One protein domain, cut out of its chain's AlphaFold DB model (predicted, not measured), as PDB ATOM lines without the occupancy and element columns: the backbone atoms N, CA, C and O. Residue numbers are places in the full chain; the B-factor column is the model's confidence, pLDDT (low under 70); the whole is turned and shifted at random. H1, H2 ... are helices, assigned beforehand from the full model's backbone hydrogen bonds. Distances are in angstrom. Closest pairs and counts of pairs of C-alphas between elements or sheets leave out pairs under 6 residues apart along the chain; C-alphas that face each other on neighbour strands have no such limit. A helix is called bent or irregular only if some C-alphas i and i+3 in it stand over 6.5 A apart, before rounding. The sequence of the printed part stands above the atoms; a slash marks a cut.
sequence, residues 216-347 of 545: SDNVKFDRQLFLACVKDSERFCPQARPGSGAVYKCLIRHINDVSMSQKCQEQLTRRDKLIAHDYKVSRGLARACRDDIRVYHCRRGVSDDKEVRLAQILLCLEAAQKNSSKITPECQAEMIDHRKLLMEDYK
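Overview. This is residues 216 to 347 of the 545 residues of an uncharacterized protein of Phlebotomus papatasi (UniProt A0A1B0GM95). This is an elongated, all-helix model in which H3 runs from a group made with H1 and H2 at one end to the beginning of H6, which joins H5 at the other end. H4 and H7 lie nearer the middle, where the first part of H7 packs on H4, and residues 300 to 305 of the loop between H5 and H6 stick out. The printed part has 132 residues, with seven named helices in the order H1 to H7 and no named strand; the helices hold 79 of those residues. The whole is compact, with a radius of gyration of the C-alphas of 15.3 A and spans of 44 by 28 by 28 A.

Along the chain. Start at Ser 216 and go on to C-alpha 223 at (20.846, -19.153, 22.405), where H1, residues 223 to 236, begins its 19.1 A. H1 is irregular: C-alphas 228 and 231 are 7.9 A apart. Next come H2, residues 246 to 253, 11.0 A long, and H3, residues 262 to 277, which runs 23.1 A from (32.642, -20.786, 33.822). Look then for the short H4, residues 283 to 288, and H5, residues 290 to 295. H6, residues 310 to 322, is 18.4 A long, and H7, residues 329 to 344, runs 22.5 A to C-alpha 344 at (26.920, -10.646, 45.097).

Arrangement. Begin at the hub, H3, which touches three helices. With residues 263 to 268 alone it touches H1 at a steep tilt of 65 degrees, opposite ways; the closest C-alphas are those of Cys 229 and Cys 264, 4.7 A apart. H3 and H2 only just touch, with 3 pairs of C-alphas within 8 A; the closest are those of Ile 252 and Leu 268, 6.7 A. H1 touches H2 about perpendicular, at 75 degrees, closest at the C-alphas of Ser 233 and Leu 251, 6.5 A. H3 and H6 touch only at their ends, where the C-alphas of Ala 276 and Leu 310 are closest, 5.0 A. H5 and H6 only just touch, with 3 pairs within 8 A, closest at the C-alphas of Ile 293 and Leu 317, 7.1 A. H7 touches H4 with residues 330 to 335 alone, at a steep tilt of 41 degrees, opposite ways; the C-alphas of Ala 288 and Cys 331 are closest, 4.7 A. H7 and H3 are near each other, while H1 and H7 are apart. Every O i to N i+4 pair is within hydrogen-bond range in H4, H5, H6 and H7; the counts are 8 of 10 in H1, 3 of 4 in H2 and 11 of 12 in H3.

Size, cuts and confidence. The C-alphas of Lys 231 and Asn 323 are the two farthest apart, 45.1 A. The printed part has no cut, and the one long link, residues 296 to 309, joins H5 to H6. Look there for the low confidence: residues 301 to 305 have pLDDT under 70, against a mean of 90.3 for the printed part.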
ATOM      1  N   SER A 216      13.307 -13.373  28.118       89.19
ATOM      2  CA  SER A 216      13.290 -13.587  29.575       89.19
ATOM      3  C   SER A 216      12.425 -14.739  30.071       89.19
ATOM      4  O   SER A 216      12.683 -15.293  31.145       89.19
ATOM      5  N   ASP A 217      11.446 -15.159  29.277       83.19
ATOM      6  CA  ASP A 217      10.514 -16.217  29.661       83.19
ATOM      7  C   ASP A 217      11.185 -17.593  29.700       83.19
ATOM      8  O   ASP A 217      10.859 -18.443  30.542       83.19
ATOM      9  N   ASN A 218      12.132 -17.826  28.791       84.75
ATOM     10  CA  ASN A 218      12.735 -19.127  28.578       84.75
ATOM     11  C   ASN A 218      14.205 -18.995  28.186       84.75
ATOM     12  O   ASN A 218      14.530 -18.414  27.157       84.75
ATOM     13  N   VAL A 219      15.087 -19.642  28.953       86.44
ATOM     14  CA  VAL A 219      16.534 -19.657  28.684       86.44
ATOM     15  C   VAL A 219      16.876 -20.147  27.274       86.44
ATOM     16  O   VAL A 219      17.897 -19.745  26.745       86.44
ATOM     17  N   LYS A 220      16.012 -20.956  26.640       83.81
ATOM     18  CA  LYS A 220      16.179 -21.423  25.251       83.81
ATOM     19  C   LYS A 220      16.132 -20.304  24.206       83.81
ATOM     20  O   LYS A 220      16.652 -20.495  23.113       83.81
ATOM     21  N   PHE A 221      15.502 -19.174  24.523       86.38
ATOM     22  CA  PHE A 221      15.392 -18.026  23.621       86.38
ATOM     23  C   PHE A 221      16.671 -17.186  23.590       86.38
ATOM     24  O   PHE A 221      16.955 -16.533  22.590       86.38
ATOM     25  N   ASP A 222      17.478 -17.243  24.650       88.81
ATOM     26  CA  ASP A 222      18.852 -16.753  24.630       88.81
ATOM     27  C   ASP A 222      19.778 -17.914  24.250       88.81
ATOM     28  O   ASP A 222      20.196 -18.716  25.086       88.81
ATOM     29  N   ARG A 223      20.081 -18.025  22.953       84.69
ATOM     30  CA  ARG A 223      20.846 -19.153  22.405       84.69
ATOM     31  C   ARG A 223      22.210 -19.331  23.076       84.69
ATOM     32  O   ARG A 223      22.606 -20.464  23.347       84.69
ATOM     33  N   GLN A 224      22.912 -18.235  23.355       87.62
ATOM     34  CA  GLN A 224      24.240 -18.278  23.969       87.62
ATOM     35  C   GLN A 224      24.160 -18.731  25.430       87.62
ATOM     36  O   GLN A 224      24.942 -19.586  25.851       87.62
ATOM     37  N   LEU A 225      23.167 -18.238  26.177       91.75
ATOM     38  CA  LEU A 225      22.899 -18.697  27.537       91.75
ATOM     39  C   LEU A 225      22.512 -20.180  27.567       91.75
ATOM     40  O   LEU A 225      23.060 -20.939  28.361       91.75
ATOM     41  N   PHE A 226      21.605 -20.614  26.689       88.75
ATOM     42  CA  PHE A 226      21.173 -22.008  26.615       88.75
ATOM     43  C   PHE A 226      22.343 -22.957  26.351       88.75
ATOM     44  O   PHE A 226      22.525 -23.923  27.090       88.75
ATOM     45  N   LEU A 227      23.158 -22.668  25.334       86.44
ATOM     46  CA  LEU A 227      24.303 -23.506  24.981       86.44
ATOM     47  C   LEU A 227      25.331 -23.600  26.108       86.44
ATOM     48  O   LEU A 227      25.866 -24.679  26.358       86.44
ATOM     49  N   ALA A 228      25.596 -22.486  26.789       91.19
ATOM     50  CA  ALA A 228      26.539 -22.458  27.896       91.19
ATOM     51  C   ALA A 228      26.012 -23.199  29.133       91.19
ATOM     52  O   ALA A 228      26.792 -23.849  29.822       91.19
ATOM     53  N   CYS A 229      24.704 -23.126  29.397       93.06
ATOM     54  CA  CYS A 229      24.109 -23.573  30.654       93.06
ATOM     55  C   CYS A 229      23.310 -24.881  30.574       93.06
ATOM     56  O   CYS A 229      22.808 -25.311  31.606       93.06
ATOM     57  N   VAL A 230      23.144 -25.533  29.414       89.75
ATOM     58  CA  VAL A 230      22.265 -26.717  29.298       89.75
ATOM     59  C   VAL A 230      22.643 -27.828  30.289       89.75
ATOM     60  O   VAL A 230      21.792 -28.265  31.062       89.75
ATOM     61  N   LYS A 231      23.930 -28.186  30.374       91.81
ATOM     62  CA  LYS A 231      24.433 -29.222  31.298       91.81
ATOM     63  C   LYS A 231      24.300 -28.799  32.765       91.81
ATOM     64  O   LYS A 231      23.919 -29.604  33.612       91.81
ATOM     65  N   ASP A 232      24.568 -27.529  33.065       95.12
ATOM     66  CA  ASP A 232      24.408 -26.978  34.414       95.12
ATOM     67  C   ASP A 232      22.927 -26.952  34.828       95.12
ATOM     68  O   ASP A 232      22.584 -27.274  35.964       95.12
ATOM     69  N   SER A 233      22.021 -26.655  33.895       93.12
ATOM     70  CA  SER A 233      20.578 -26.632  34.145       93.12
ATOM     71  C   SER A 233      20.019 -28.020  34.448       93.12
ATOM     72  O   SER A 233      19.212 -28.162  35.364       93.12
ATOM     73  N   GLU A 234      20.497 -29.053  33.753       91.81
ATOM     74  CA  GLU A 234      20.136 -30.449  34.021       91.81
ATOM     75  C   GLU A 234      20.637 -30.901  35.398       91.81
ATOM     76  O   GLU A 234      19.936 -31.617  36.113       91.81
ATOM     77  N   ARG A 235      21.831 -30.441  35.791       94.38
ATOM     78  CA  ARG A 235      22.462 -30.780  37.067       94.38
ATOM     79  C   ARG A 235      21.808 -30.089  38.262       94.38
ATOM     80  O   ARG A 235      21.455 -30.753  39.232       94.38
ATOM     81  N   PHE A 236      21.702 -28.761  38.226       95.56
ATOM     82  CA  PHE A 236      21.255 -27.960  39.371       95.56
ATOM     83  C   PHE A 236      19.739 -27.774  39.406       95.56
ATOM     84  O   PHE A 236      19.157 -27.628  40.479       95.56
ATOM     85  N   CYS A 237      19.086 -27.782  38.242       94.88
ATOM     86  CA  CYS A 237      17.705 -27.332  38.089       94.88
ATOM     87  C   CYS A 237      16.775 -28.364  37.415       94.88
ATOM     88  O   CYS A 237      15.928 -27.958  36.613       94.88
ATOM     89  N   PRO A 238      16.814 -29.670  37.764       92.06
ATOM     90  CA  PRO A 238      16.029 -30.701  37.071       92.06
ATOM     91  C   PRO A 238      14.507 -30.522  37.209       92.06
ATOM     92  O   PRO A 238      13.743 -31.029  36.395       92.06
ATOM     93  N   GLN A 239      14.053 -29.797  38.240       89.50
ATOM     94  CA  GLN A 239      12.631 -29.530  38.506       89.50
ATOM     95  C   GLN A 239      12.160 -28.163  37.985       89.50
ATOM     96  O   GLN A 239      10.968 -27.849  38.053       89.50
ATOM     97  N   ALA A 240      13.073 -27.321  37.491       87.19
ATOM     98  CA  ALA A 240      12.727 -25.987  37.022       87.19
ATOM     99  C   ALA A 240      12.060 -26.071  35.644       87.19
ATOM    100  O   ALA A 240      12.654 -26.520  34.665       87.19
ATOM    101  N   ARG A 241      10.806 -25.620  35.555       80.94
ATOM    102  CA  ARG A 241      10.059 -25.629  34.292       80.94
ATOM    103  C   ARG A 241      10.401 -24.396  33.439       80.94
ATOM    104  O   ARG A 241      10.433 -23.285  33.974       80.94
ATOM    105  N   PRO A 242      10.618 -24.551  32.120       74.00
ATOM    106  CA  PRO A 242      10.736 -23.421  31.196       74.00
ATOM    107  C   PRO A 242       9.441 -22.589  31.109       74.00
ATOM    108  O   PRO A 242       8.355 -23.117  31.337       74.00
ATOM    109  N   GLY A 243       9.545 -21.307  30.729       70.44
ATOM    110  CA  GLY A 243       8.393 -20.446  30.402       70.44
ATOM    111  C   GLY A 243       7.976 -19.435  31.478       70.44
ATOM    112  O   GLY A 243       7.033 -18.679  31.266       70.44
ATOM    113  N   SER A 244       8.655 -19.396  32.627       72.38
ATOM    114  CA  SER A 244       8.419 -18.388  33.675       72.38
ATOM    115  C   SER A 244       9.704 -17.754  34.216       72.38
ATOM    116  O   SER A 244       9.698 -17.235  35.331       72.38
ATOM    117  N   GLY A 245      10.830 -17.896  33.509       84.06
ATOM    118  CA  GLY A 245      12.152 -17.511  34.018       84.06
ATOM    119  C   GLY A 245      12.677 -18.379  35.178       84.06
ATOM    120  O   GLY A 245      13.746 -18.102  35.715       84.06
ATOM    121  N   ALA A 246      11.975 -19.453  35.567       88.81
ATOM    122  CA  ALA A 246      12.340 -20.271  36.731       88.81
ATOM    123  C   ALA A 246      13.699 -20.976  36.581       88.81
ATOM    124  O   ALA A 246      14.431 -21.104  37.559       88.81
ATOM    125  N   VAL A 247      14.049 -21.406  35.362       91.94
ATOM    126  CA  VAL A 247      15.355 -22.026  35.078       91.94
ATOM    127  C   VAL A 247      16.485 -21.030  35.334       91.94
ATOM    128  O   VAL A 247      17.427 -21.356  36.049       91.94
ATOM    129  N   TYR A 248      16.353 -19.797  34.834       93.69
ATOM    130  CA  TYR A 248      17.313 -18.724  35.094       93.69
ATOM    131  C   TYR A 248      17.447 -18.439  36.591       93.69
ATOM    132  O   TYR A 248      18.545 -18.470  37.139       93.69
ATOM    133  N   LYS A 249      16.306 -18.252  37.268       92.12
ATOM    134  CA  LYS A 249      16.245 -17.995  38.710       92.12
ATOM    135  C   LYS A 249      16.899 -19.106  39.542       92.12
ATOM    136  O   LYS A 249      17.465 -18.838  40.597       92.12
ATOM    137  N   CYS A 250      16.817 -20.354  39.093       94.56
ATOM    138  CA  CYS A 250      17.507 -21.466  39.731       94.56
ATOM    139  C   CYS A 250      19.021 -21.415  39.469       94.56
ATOM    140  O   CYS A 250      19.794 -21.427  40.423       94.56
ATOM    141  N   LEU A 251      19.440 -21.281  38.206       95.06
ATOM    142  CA  LEU A 251      20.855 -21.235  37.823       95.06
ATOM    143  C   LEU A 251      21.621 -20.123  38.548       95.06
ATOM    144  O   LEU A 251      22.697 -20.379  39.086       95.06
ATOM    145  N   ILE A 252      21.046 -18.920  38.642       93.19
ATOM    146  CA  ILE A 252      21.715 -17.782  39.288       93.19
ATOM    147  C   ILE A 252      21.963 -18.009  40.787       93.19
ATOM    148  O   ILE A 252      22.969 -17.562  41.327       93.19
ATOM    149  N   ARG A 253      21.116 -18.787  41.474       92.06
ATOM    150  CA  ARG A 253      21.334 -19.151  42.889       92.06
ATOM    151  C   ARG A 253      22.538 -20.069  43.090       92.06
ATOM    152  O   ARG A 253      23.069 -20.125  44.196       92.06
ATOM    153  N   HIS A 254      22.949 -20.768  42.035       93.38
ATOM    154  CA  HIS A 254      24.100 -21.663  42.010       93.38
ATOM    155  C   HIS A 254      25.299 -21.061  41.264       93.38
ATOM    156  O   HIS A 254      26.259 -21.778  41.007       93.38
ATOM    157  N   ILE A 255      25.288 -19.762  40.928       91.69
ATOM    158  CA  ILE A 255      26.352 -19.143  40.120       91.69
ATOM    159  C   ILE A 255      27.747 -19.327  40.732       91.69
ATOM    160  O   ILE A 255      28.696 -19.616  40.011       91.69
ATOM    161  N   ASN A 256      27.852 -19.258  42.061       87.75
ATOM    162  CA  ASN A 256      29.109 -19.408  42.799       87.75
ATOM    163  C   ASN A 256      29.401 -20.853  43.240       87.75
ATOM    164  O   ASN A 256      30.332 -21.082  44.013       87.75
ATOM    165  N   ASP A 257      28.610 -21.833  42.796       92.94
ATOM    166  CA  ASP A 257      28.910 -23.241  43.045       92.94
ATOM    167  C   ASP A 257      30.183 -23.639  42.283       92.94
ATOM    168  O   ASP A 257      30.330 -23.346  41.098       92.94
ATOM    169  N   VAL A 258      31.103 -24.341  42.953       91.31
ATOM    170  CA  VAL A 258      32.391 -24.779  42.378       91.31
ATOM    171  C   VAL A 258      32.197 -25.629  41.122       91.31
ATOM    172  O   VAL A 258      33.078 -25.718  40.270       91.31
ATOM    173  N   SER A 259      31.047 -26.288  41.017       94.31
ATOM    174  CA  SER A 259      30.732 -27.196  39.932       94.31
ATOM    175  C   SER A 259      29.915 -26.574  38.796       94.31
ATOM    176  O   SER A 259      29.611 -27.283  37.835       94.31
ATOM    177  N   MET A 260      29.597 -25.276  38.888       94.94
ATOM    178  CA  MET A 260      29.021 -24.477  37.808       94.94
ATOM    179  C   MET A 260      30.086 -24.185  36.746       94.94
ATOM    180  O   MET A 260      31.209 -23.793  37.069       94.94
ATOM    181  N   SER A 261      29.753 -24.354  35.466       95.62
ATOM    182  CA  SER A 261      30.710 -24.060  34.399       95.62
ATOM    183  C   SER A 261      30.986 -22.556  34.269       95.62
ATOM    184  O   SER A 261      30.071 -21.731  34.305       95.62
ATOM    185  N   GLN A 262      32.251 -22.187  34.030       94.44
ATOM    186  CA  GLN A 262      32.642 -20.786  33.822       94.44
ATOM    187  C   GLN A 262      31.873 -20.145  32.654       94.44
ATOM    188  O   GLN A 262      31.433 -19.003  32.746       94.44
ATOM    189  N   LYS A 263      31.647 -20.899  31.570       94.25
ATOM    190  CA  LYS A 263      30.865 -20.417  30.425       94.25
ATOM    191  C   LYS A 263      29.435 -20.066  30.836       94.25
ATOM    192  O   LYS A 263      28.932 -19.030  30.413       94.25
ATOM    193  N   CYS A 264      28.779 -20.893  31.656       95.75
ATOM    194  CA  CYS A 264      27.439 -20.581  32.143       95.75
ATOM    195  C   CYS A 264      27.444 -19.361  33.072       95.75
ATOM    196  O   CYS A 264      26.622 -18.468  32.886       95.75
ATOM    197  N   GLN A 265      28.410 -19.263  33.996       94.44
ATOM    198  CA  GLN A 265      28.574 -18.089  34.866       94.44
ATOM    199  C   GLN A 265      28.678 -16.793  34.053       94.44
ATOM    200  O   GLN A 265      27.938 -15.848  34.307       94.44
ATOM    201  N   GLU A 266      29.526 -16.765  33.022       93.38
ATOM    202  CA  GLU A 266      29.704 -15.594  32.157       93.38
ATOM    203  C   GLU A 266      28.402 -15.178  31.453       93.38
ATOM    204  O   GLU A 266      28.097 -13.984  31.372       93.38
ATOM    205  N   GLN A 267      27.608 -16.140  30.965       94.75
ATOM    206  CA  GLN A 267      26.325 -15.848  30.317       94.75
ATOM    207  C   GLN A 267      25.244 -15.403  31.313       94.75
ATOM    208  O   GLN A 267      24.449 -14.520  30.983       94.75
ATOM    209  N   LEU A 268      25.227 -15.961  32.529       95.06
ATOM    210  CA  LEU A 268      24.345 -15.509  33.610       95.06
ATOM    211  C   LEU A 268      24.675 -14.064  34.000       95.06
ATOM    212  O   LEU A 268      23.798 -13.208  33.936       95.06
ATOM    213  N   THR A 269      25.951 -13.753  34.253       93.44
ATOM    214  CA  THR A 269      26.398 -12.387  34.560       93.44
ATOM    215  C   THR A 269      26.097 -11.417  33.417       93.44
ATOM    216  O   THR A 269      25.703 -10.278  33.665       93.44
ATOM    217  N   ARG A 270      26.251 -11.835  32.149       94.75
ATOM    218  CA  ARG A 270      25.850 -11.004  30.999       94.75
ATOM    219  C   ARG A 270      24.371 -10.640  31.087       94.75
ATOM    220  O   ARG A 270      24.020  -9.486  30.865       94.75
ATOM    221  N   ARG A 271      23.512 -11.608  31.410       95.31
ATOM    222  CA  ARG A 271      22.073 -11.386  31.537       95.31
ATOM    223  C   ARG A 271      21.721 -10.521  32.752       95.31
ATOM    224  O   ARG A 271      20.910  -9.613  32.602       95.31
ATOM    225  N   ASP A 272      22.365 -10.720  33.899       93.75
ATOM    226  CA  ASP A 272      22.150  -9.893  35.095       93.75
ATOM    227  C   ASP A 272      22.501  -8.419  34.864       93.75
ATOM    228  O   ASP A 272      21.790  -7.533  35.339       93.75
ATOM    229  N   LYS A 273      23.547  -8.132  34.076       93.56
ATOM    230  CA  LYS A 273      23.864  -6.751  33.677       93.56
ATOM    231  C   LYS A 273      22.698  -6.099  32.941       93.56
ATOM    232  O   LYS A 273      22.336  -4.969  33.244       93.56
ATOM    233  N   LEU A 274      22.068  -6.816  32.011       95.06
ATOM    234  CA  LEU A 274      20.904  -6.307  31.278       95.06
ATOM    235  C   LEU A 274      19.709  -6.064  32.209       95.06
ATOM    236  O   LEU A 274      19.026  -5.058  32.052       95.06
ATOM    237  N   ILE A 275      19.503  -6.934  33.206       95.38
ATOM    238  CA  ILE A 275      18.478  -6.747  34.248       95.38
ATOM    239  C   ILE A 275      18.729  -5.459  35.045       95.38
ATOM    240  O   ILE A 275      17.780  -4.744  35.363       95.38
ATOM    241  N   ALA A 276      19.986  -5.126  35.350       93.25
ATOM    242  CA  ALA A 276      20.312  -3.879  36.041       93.25
ATOM    243  C   ALA A 276      19.920  -2.633  35.217       93.25
ATOM    244  O   ALA A 276      19.415  -1.653  35.781       93.25
ATOM    245  N   HIS A 277      20.098  -2.685  33.890       92.00
ATOM    246  CA  HIS A 277      19.732  -1.602  32.969       92.00
ATOM    247  C   HIS A 277      18.226  -1.465  32.747       92.00
ATOM    248  O   HIS A 277      17.732  -0.337  32.718       92.00
ATOM    249  N   ASP A 278      17.502  -2.577  32.628       93.44
ATOM    250  CA  ASP A 278      16.045  -2.574  32.540       93.44
ATOM    251  C   ASP A 278      15.434  -3.728  33.340       93.44
ATOM    252  O   ASP A 278      15.649  -4.910  33.052       93.44
ATOM    253  N   TYR A 279      14.616  -3.371  34.333       94.12
ATOM    254  CA  TYR A 279      13.961  -4.336  35.213       94.12
ATOM    255  C   TYR A 279      13.085  -5.342  34.448       94.12
ATOM    256  O   TYR A 279      12.880  -6.458  34.932       94.12
ATOM    257  N   LYS A 280      12.571  -4.975  33.264       93.00
ATOM    258  CA  LYS A 280      11.706  -5.837  32.448       93.00
ATOM    259  C   LYS A 280      12.420  -7.081  31.923       93.00
ATOM    260  O   LYS A 280      11.780  -8.108  31.714       93.00
ATOM    261  N   VAL A 281      13.749  -7.037  31.798       94.75
ATOM    262  CA  VAL A 281      14.565  -8.200  31.407       94.75
ATOM    263  C   VAL A 281      14.483  -9.326  32.453       94.75
ATOM    264  O   VAL A 281      14.727 -10.498  32.140       94.75
ATOM    265  N   SER A 282      14.088  -9.005  33.691       94.44
ATOM    266  CA  SER A 282      13.753  -9.983  34.724       94.44
ATOM    267  C   SER A 282      12.263 -10.330  34.697       94.44
ATOM    268  O   SER A 282      11.434  -9.652  35.307       94.44
ATOM    269  N   ARG A 283      11.906 -11.445  34.038       91.25
ATOM    270  CA  ARG A 283      10.510 -11.921  33.971       91.25
ATOM    271  C   ARG A 283       9.888 -12.139  35.349       91.25
ATOM    272  O   ARG A 283       8.705 -11.856  35.531       91.25
ATOM    273  N   GLY A 284      10.668 -12.663  36.300       91.69
ATOM    274  CA  GLY A 284      10.221 -12.930  37.670       91.69
ATOM    275  C   GLY A 284       9.762 -11.649  38.359       91.69
ATOM    276  O   GLY A 284       8.593 -11.536  38.731       91.69
ATOM    277  N   LEU A 285      10.649 -10.653  38.413       94.31
ATOM    278  CA  LEU A 285      10.377  -9.344  39.001       94.31
ATOM    279  C   LEU A 285       9.261  -8.603  38.260       94.31
ATOM    280  O   LEU A 285       8.296  -8.165  38.881       94.31
ATOM    281  N   ALA A 286       9.349  -8.497  36.930       93.62
ATOM    282  CA  ALA A 286       8.377  -7.765  36.121       93.62
ATOM    283  C   ALA A 286       6.957  -8.341  36.245       93.62
ATOM    284  O   ALA A 286       5.977  -7.596  36.193       93.62
ATOM    285  N   ARG A 287       6.831  -9.663  36.430       92.56
ATOM    286  CA  ARG A 287       5.546 -10.325  36.674       92.56
ATOM    287  C   ARG A 287       5.074 -10.146  38.114       92.56
ATOM    288  O   ARG A 287       3.930  -9.744  38.299       92.56
ATOM    289  N   ALA A 288       5.912 -10.466  39.099       95.25
ATOM    290  CA  ALA A 288       5.525 -10.447  40.509       95.25
ATOM    291  C   ALA A 288       5.191  -9.030  40.992       95.25
ATOM    292  O   ALA A 288       4.212  -8.837  41.698       95.25
ATOM    293  N   CYS A 289       5.950  -8.032  40.539       96.81
ATOM    294  CA  CYS A 289       5.782  -6.636  40.933       96.81
ATOM    295  C   CYS A 289       4.877  -5.823  40.002       96.81
ATOM    296  O   CYS A 289       4.787  -4.608  40.161       96.81
ATOM    297  N   ARG A 290       4.214  -6.438  39.011       94.62
ATOM    298  CA  ARG A 290       3.446  -5.714  37.980       94.62
ATOM    299  C   ARG A 290       2.412  -4.759  38.576       94.62
ATOM    300  O   ARG A 290       2.356  -3.588  38.199       94.62
ATOM    301  N   ASP A 291       1.580  -5.276  39.475       94.75
ATOM    302  CA  ASP A 291       0.488  -4.505  40.064       94.75
ATOM    303  C   ASP A 291       1.019  -3.463  41.052       94.75
ATOM    304  O   ASP A 291       0.586  -2.314  40.992       94.75
ATOM    305  N   ASP A 292       2.016  -3.819  41.866       96.12
ATOM    306  CA  ASP A 292       2.672  -2.906  42.809       96.12
ATOM    307  C   ASP A 292       3.335  -1.719  42.074       96.12
ATOM    308  O   ASP A 292       3.098  -0.559  42.412       96.12
ATOM    309  N   ILE A 293       4.080  -1.972  40.989       94.62
ATOM    310  CA  ILE A 293       4.705  -0.933  40.145       94.62
ATOM    311  C   ILE A 293       3.657   0.025  39.570       94.62
ATOM    312  O   ILE A 293       3.892   1.237  39.505       94.62
ATOM    313  N   ARG A 294       2.503  -0.506  39.142       92.88
ATOM    314  CA  ARG A 294       1.401   0.291  38.588       92.88
ATOM    315  C   ARG A 294       0.729   1.134  39.671       92.88
ATOM    316  O   ARG A 294       0.537   2.327  39.453       92.88
ATOM    317  N   VAL A 295       0.381   0.524  40.805       93.88
ATOM    318  CA  VAL A 295      -0.323   1.170  41.926       93.88
ATOM    319  C   VAL A 295       0.521   2.282  42.540       93.88
ATOM    320  O   VAL A 295       0.004   3.365  42.806       93.88
ATOM    321  N   TYR A 296       1.824   2.054  42.710       92.19
ATOM    322  CA  TYR A 296       2.741   3.032  43.305       92.19
ATOM    323  C   TYR A 296       3.416   3.951  42.280       92.19
ATOM    324  O   TYR A 296       4.246   4.781  42.643       92.19
ATOM    325  N   HIS A 297       3.036   3.850  41.003       90.88
ATOM    326  CA  HIS A 297       3.524   4.702  39.918       90.88
ATOM    327  C   HIS A 297       5.057   4.763  39.809       90.88
ATOM    328  O   HIS A 297       5.628   5.821  39.536       90.88
ATOM    329  N   CYS A 298       5.746   3.628  39.943       89.75
ATOM    330  CA  CYS A 298       7.217   3.589  39.918       89.75
ATOM    331  C   CYS A 298       7.852   3.944  38.562       89.75
ATOM    332  O   CYS A 298       9.064   4.128  38.459       89.75
ATOM    333  N   ARG A 299       7.020   4.100  37.526       86.31
ATOM    334  CA  ARG A 299       7.398   4.547  36.177       86.31
ATOM    335  C   ARG A 299       7.040   6.020  35.904       86.31
ATOM    336  O   ARG A 299       7.083   6.466  34.764       86.31
ATOM    337  N   ARG A 300       6.642   6.796  36.922       70.94
ATOM    338  CA  ARG A 300       6.203   8.192  36.746       70.94
ATOM    339  C   ARG A 300       7.331   9.072  36.188       70.94
ATOM    340  O   ARG A 300       8.454   9.025  36.672       70.94
ATOM    341  N   GLY A 301       7.008   9.910  35.198       61.06
ATOM    342  CA  GLY A 301       7.972  10.806  34.532       61.06
ATOM    343  C   GLY A 301       8.716  10.169  33.353       61.06
ATOM    344  O   GLY A 301       9.550  10.813  32.716       61.06
ATOM    345  N   VAL A 302       8.389   8.918  33.033       60.22
ATOM    346  CA  VAL A 302       9.015   8.121  31.986       60.22
ATOM    347  C   VAL A 302       7.899   7.652  31.042       60.22
ATOM    348  O   VAL A 302       6.857   7.198  31.508       60.22
ATOM    349  N   SER A 303       8.061   7.835  29.724       60.28
ATOM    350  CA  SER A 303       7.121   7.259  28.739       60.28
ATOM    351  C   SER A 303       7.116   5.735  28.883       60.28
ATOM    352  O   SER A 303       8.143   5.172  29.264       60.28
ATOM    353  N   ASP A 304       6.023   5.053  28.529       59.78
ATOM    354  CA  ASP A 304       5.985   3.582  28.543       59.78
ATOM    355  C   ASP A 304       7.110   2.943  27.705       59.78
ATOM    356  O   ASP A 304       7.560   1.837  28.012       59.78
ATOM    357  N   ASP A 305       7.607   3.700  26.726       57.06
ATOM    358  CA  ASP A 305       8.689   3.381  25.796       57.06
ATOM    359  C   ASP A 305      10.120   3.537  26.318       57.06
ATOM    360  O   ASP A 305      11.068   3.257  25.579       57.06
ATOM    361  N   LYS A 306      10.299   4.074  27.525       72.25
ATOM    362  CA  LYS A 306      11.625   4.369  28.072       72.25
ATOM    363  C   LYS A 306      12.062   3.296  29.070       72.25
ATOM    364  O   LYS A 306      11.262   2.799  29.865       72.25
ATOM    365  N   GLU A 307      13.356   3.008  29.012       79.62
ATOM    366  CA  GLU A 307      14.090   2.101  29.894       79.62
ATOM    367  C   GLU A 307      13.933   2.545  31.355       79.62
ATOM    368  O   GLU A 307      14.026   3.739  31.666       79.62
ATOM    369  N   VAL A 308      13.694   1.593  32.255       88.19
ATOM    370  CA  VAL A 308      13.608   1.858  33.696       88.19
ATOM    371  C   VAL A 308      14.583   0.945  34.426       88.19
ATOM    372  O   VAL A 308      14.417  -0.272  34.449       88.19
ATOM    373  N   ARG A 309      15.592   1.541  35.064       91.25
ATOM    374  CA  ARG A 309      16.631   0.790  35.780       91.25
ATOM    375  C   ARG A 309      16.044  -0.014  36.936       91.25
ATOM    376  O   ARG A 309      15.145   0.460  37.635       91.25
ATOM    377  N   LEU A 310      16.626  -1.182  37.213       94.00
ATOM    378  CA  LEU A 310      16.251  -2.016  38.359       94.00
ATOM    379  C   LEU A 310      16.289  -1.231  39.676       94.00
ATOM    380  O   LEU A 310      15.333  -1.267  40.451       94.00
ATOM    381  N   ALA A 311      17.366  -0.471  39.896       92.94
ATOM    382  CA  ALA A 311      17.549   0.341  41.096       92.94
ATOM    383  C   ALA A 311      16.375   1.305  41.341       92.94
ATOM    384  O   ALA A 311      15.923   1.455  42.471       92.94
ATOM    385  N   GLN A 312      15.822   1.909  40.283       91.94
ATOM    386  CA  GLN A 312      14.675   2.813  40.389       91.94
ATOM    387  C   GLN A 312      13.414   2.091  40.881       91.94
ATOM    388  O   GLN A 312      12.706   2.620  41.740       91.94
ATOM    389  N   ILE A 313      13.136   0.891  40.365       94.50
ATOM    390  CA  ILE A 313      11.985   0.093  40.803       94.50
ATOM    391  C   ILE A 313      12.152  -0.337  42.260       94.50
ATOM    392  O   ILE A 313      11.229  -0.139  43.051       94.50
ATOM    393  N   LEU A 314      13.330  -0.851  42.630       95.62
ATOM    394  CA  LEU A 314      13.617  -1.276  44.002       95.62
ATOM    395  C   LEU A 314      13.450  -0.120  44.996       95.62
ATOM    396  O   LEU A 314      12.773  -0.280  46.009       95.62
ATOM    397  N   LEU A 315      14.002   1.059  44.691       93.31
ATOM    398  CA  LEU A 315      13.897   2.235  45.558       93.31
ATOM    399  C   LEU A 315      12.467   2.778  45.657       93.31
ATOM    400  O   LEU A 315      12.046   3.209  46.729       93.31
ATOM    401  N   CYS A 316      11.717   2.779  44.552       93.62
ATOM    402  CA  CYS A 316      10.334   3.247  44.547       93.62
ATOM    403  C   CYS A 316       9.426   2.353  45.395       93.62
ATOM    404  O   CYS A 316       8.666   2.850  46.227       93.62
ATOM    405  N   LEU A 317       9.518   1.037  45.192       94.88
ATOM    406  CA  LEU A 317       8.733   0.074  45.950       94.88
ATOM    407  C   LEU A 317       9.113   0.134  47.434       94.88
ATOM    408  O   LEU A 317       8.228   0.255  48.276       94.88
ATOM    409  N   GLU A 318      10.403   0.216  47.764       93.12
ATOM    410  CA  GLU A 318      10.836   0.399  49.154       93.12
ATOM    411  C   GLU A 318      10.277   1.684  49.774       93.12
ATOM    412  O   GLU A 318       9.750   1.676  50.884       93.12
ATOM    413  N   ALA A 319      10.288   2.798  49.036       91.25
ATOM    414  CA  ALA A 319       9.682   4.038  49.507       91.25
ATOM    415  C   ALA A 319       8.176   3.880  49.788       91.25
ATOM    416  O   ALA A 319       7.668   4.469  50.748       91.25
ATOM    417  N   ALA A 320       7.454   3.090  48.984       91.88
ATOM    418  CA  ALA A 320       6.053   2.768  49.240       91.88
ATOM    419  C   ALA A 320       5.897   1.940  50.529       91.88
ATOM    420  O   ALA A 320       5.061   2.285  51.373       91.88
ATOM    421  N   GLN A 321       6.741   0.925  50.726       90.94
ATOM    422  CA  GLN A 321       6.748   0.074  51.919       90.94
ATOM    423  C   GLN A 321       7.055   0.865  53.199       90.94
ATOM    424  O   GLN A 321       6.309   0.771  54.175       90.94
ATOM    425  N   LYS A 322       8.076   1.732  53.184       87.44
ATOM    426  CA  LYS A 322       8.428   2.610  54.320       87.44
ATOM    427  C   LYS A 322       7.325   3.625  54.650       87.44
ATOM    428  O   LYS A 322       7.234   4.090  55.783       87.44
ATOM    429  N   ASN A 323       6.448   3.946  53.697       86.19
ATOM    430  CA  ASN A 323       5.243   4.753  53.921       86.19
ATOM    431  C   ASN A 323       4.026   3.915  54.370       86.19
ATOM    432  O   ASN A 323       2.893   4.372  54.251       86.19
ATOM    433  N   SER A 324       4.249   2.708  54.906       85.00
ATOM    434  CA  SER A 324       3.213   1.769  55.371       85.00
ATOM    435  C   SER A 324       2.296   1.221  54.268       85.00
ATOM    436  O   SER A 324       1.213   0.711  54.562       85.00
ATOM    437  N   SER A 325       2.717   1.296  53.002       89.50
ATOM    438  CA  SER A 325       1.999   0.646  51.899       89.50
ATOM    439  C   SER A 325       2.328  -0.847  51.859       89.50
ATOM    440  O   SER A 325       3.405  -1.268  52.278       89.50
ATOM    441  N   LYS A 326       1.400  -1.666  51.357       91.56
ATOM    442  CA  LYS A 326       1.589  -3.120  51.270       91.56
ATOM    443  C   LYS A 326       2.106  -3.506  49.891       91.56
ATOM    444  O   LYS A 326       1.459  -3.198  48.896       91.56
ATOM    445  N   ILE A 327       3.236  -4.199  49.854       95.06
ATOM    446  CA  ILE A 327       3.753  -4.864  48.655       95.06
ATOM    447  C   ILE A 327       3.342  -6.332  48.724       95.06
ATOM    448  O   ILE A 327       3.269  -6.906  49.816       95.06
ATOM    449  N   THR A 328       3.049  -6.937  47.578       96.19
ATOM    450  CA  THR A 328       2.740  -8.368  47.521       96.19
ATOM    451  C   THR A 328       3.934  -9.221  47.991       96.19
ATOM    452  O   THR A 328       5.084  -8.881  47.693       96.19
ATOM    453  N   PRO A 329       3.715 -10.337  48.716       96.00
ATOM    454  CA  PRO A 329       4.809 -11.199  49.176       96.00
ATOM    455  C   PRO A 329       5.686 -11.723  48.033       96.00
ATOM    456  O   PRO A 329       6.900 -11.848  48.185       96.00
ATOM    457  N   GLU A 330       5.085 -11.997  46.874       95.88
ATOM    458  CA  GLU A 330       5.791 -12.444  45.678       95.88
ATOM    459  C   GLU A 330       6.717 -11.349  45.139       95.88
ATOM    460  O   GLU A 330       7.878 -11.629  44.837       95.88
ATOM    461  N   CYS A 331       6.242 -10.100  45.055       97.38
ATOM    462  CA  CYS A 331       7.081  -8.975  44.645       97.38
ATOM    463  C   CYS A 331       8.204  -8.717  45.654       97.38
ATOM    464  O   CYS A 331       9.359  -8.563  45.259       97.38
ATOM    465  N   GLN A 332       7.904  -8.748  46.955       95.50
ATOM    466  CA  GLN A 332       8.908  -8.565  48.002       95.50
ATOM    467  C   GLN A 332      10.011  -9.636  47.929       95.50
ATOM    468  O   GLN A 332      11.191  -9.321  48.086       95.50
ATOM    469  N   ALA A 333       9.655 -10.892  47.644       95.06
ATOM    470  CA  ALA A 333      10.631 -11.962  47.452       95.06
ATOM    471  C   ALA A 333      11.544 -11.708  46.239       95.06
ATOM    472  O   ALA A 333      12.756 -11.895  46.340       95.06
ATOM    473  N   GLU A 334      10.992 -11.245  45.111       95.88
ATOM    474  CA  GLU A 334      11.797 -10.856  43.945       95.88
ATOM    475  C   GLU A 334      12.699  -9.652  44.250       95.88
ATOM    476  O   GLU A 334      13.863  -9.658  43.851       95.88
ATOM    477  N   MET A 335      12.214  -8.653  44.997       96.75
ATOM    478  CA  MET A 335      13.033  -7.514  45.434       96.75
ATOM    479  C   MET A 335      14.242  -7.980  46.253       96.75
ATOM    480  O   MET A 335      15.363  -7.567  45.967       96.75
ATOM    481  N   ILE A 336      14.036  -8.869  47.231       95.12
ATOM    482  CA  ILE A 336      15.116  -9.431  48.059       95.12
ATOM    483  C   ILE A 336      16.111 -10.224  47.200       95.12
ATOM    484  O   ILE A 336      17.319 -10.042  47.347       95.12
ATOM    485  N   ASP A 337      15.622 -11.066  46.281       94.69
ATOM    486  CA  ASP A 337      16.477 -11.844  45.377       94.69
ATOM    487  C   ASP A 337      17.375 -10.917  44.523       94.69
ATOM    488  O   ASP A 337      18.575 -11.165  44.392       94.69
ATOM    489  N   HIS A 338      16.829  -9.811  44.003       96.00
ATOM    490  CA  HIS A 338      17.587  -8.850  43.188       96.00
ATOM    491  C   HIS A 338      18.539  -7.983  44.024       96.00
ATOM    492  O   HIS A 338      19.646  -7.687  43.579       96.00
ATOM    493  N   ARG A 339      18.160  -7.607  45.251       96.38
ATOM    494  CA  ARG A 339      19.057  -6.921  46.197       96.38
ATOM    495  C   ARG A 339      20.270  -7.772  46.536       96.38
ATOM    496  O   ARG A 339      21.394  -7.278  46.506       96.38
ATOM    497  N   LYS A 340      20.041  -9.062  46.793       95.06
ATOM    498  CA  LYS A 340      21.120 -10.014  47.042       95.06
ATOM    499  C   LYS A 340      22.060 -10.120  45.848       95.06
ATOM    500  O   LYS A 340      23.270 -10.077  46.020       95.06
ATOM    501  N   LEU A 341      21.501 -10.219  44.645       93.31
ATOM    502  CA  LEU A 341      22.277 -10.276  43.413       93.31
ATOM    503  C   LEU A 341      23.187  -9.041  43.244       93.31
ATOM    504  O   LEU A 341      24.367  -9.199  42.943       93.31
ATOM    505  N   LEU A 342      22.681  -7.832  43.517       95.06
ATOM    506  CA  LEU A 342      23.478  -6.594  43.469       95.06
ATOM    507  C   LEU A 342      24.649  -6.585  44.470       95.06
ATOM    508  O   LEU A 342      25.695  -6.013  44.176       95.06
ATOM    509  N   MET A 343      24.492  -7.227  45.633       95.12
ATOM    510  CA  MET A 343      25.556  -7.381  46.639       95.12
ATOM    511  C   MET A 343      26.485  -8.576  46.374       95.12
ATOM    512  O   MET A 343      27.545  -8.685  46.994       95.12
ATOM    513  N   GLU A 344      26.116  -9.480  45.467       92.31
ATOM    514  CA  GLU A 344      26.920 -10.646  45.097       92.31
ATOM    515  C   GLU A 344      28.031 -10.275  44.097       92.31
ATOM    516  O   GLU A 344      29.147 -10.792  44.195       92.31
ATOM    517  N   ASP A 345      27.754  -9.355  43.163       91.31
ATOM    518  CA  ASP A 345      28.712  -8.916  42.145       91.31
ATOM    519  C   ASP A 345      28.630  -7.408  41.855       91.31
ATOM    520  O   ASP A 345      27.643  -6.897  41.319       91.31
ATOM    521  N   TYR A 346      29.729  -6.690  42.123       92.25
ATOM    522  CA  TYR A 346      29.843  -5.254  41.850       92.25
ATOM    523  C   TYR A 346      29.665  -4.902  40.368       92.25
ATOM    524  O   TYR A 346      29.325  -3.764  40.044       92.25
ATOM    525  N   LYS A 347      29.877  -5.860  39.455       90.69
ATOM    526  CA  LYS A 347      29.709  -5.662  38.009       90.69
ATOM    527  C   LYS A 347      28.258  -5.423  37.593       90.69
ATOM    528  O   LYS A 347      28.021  -5.099  36.432       90.69
TER     529      LYS A 347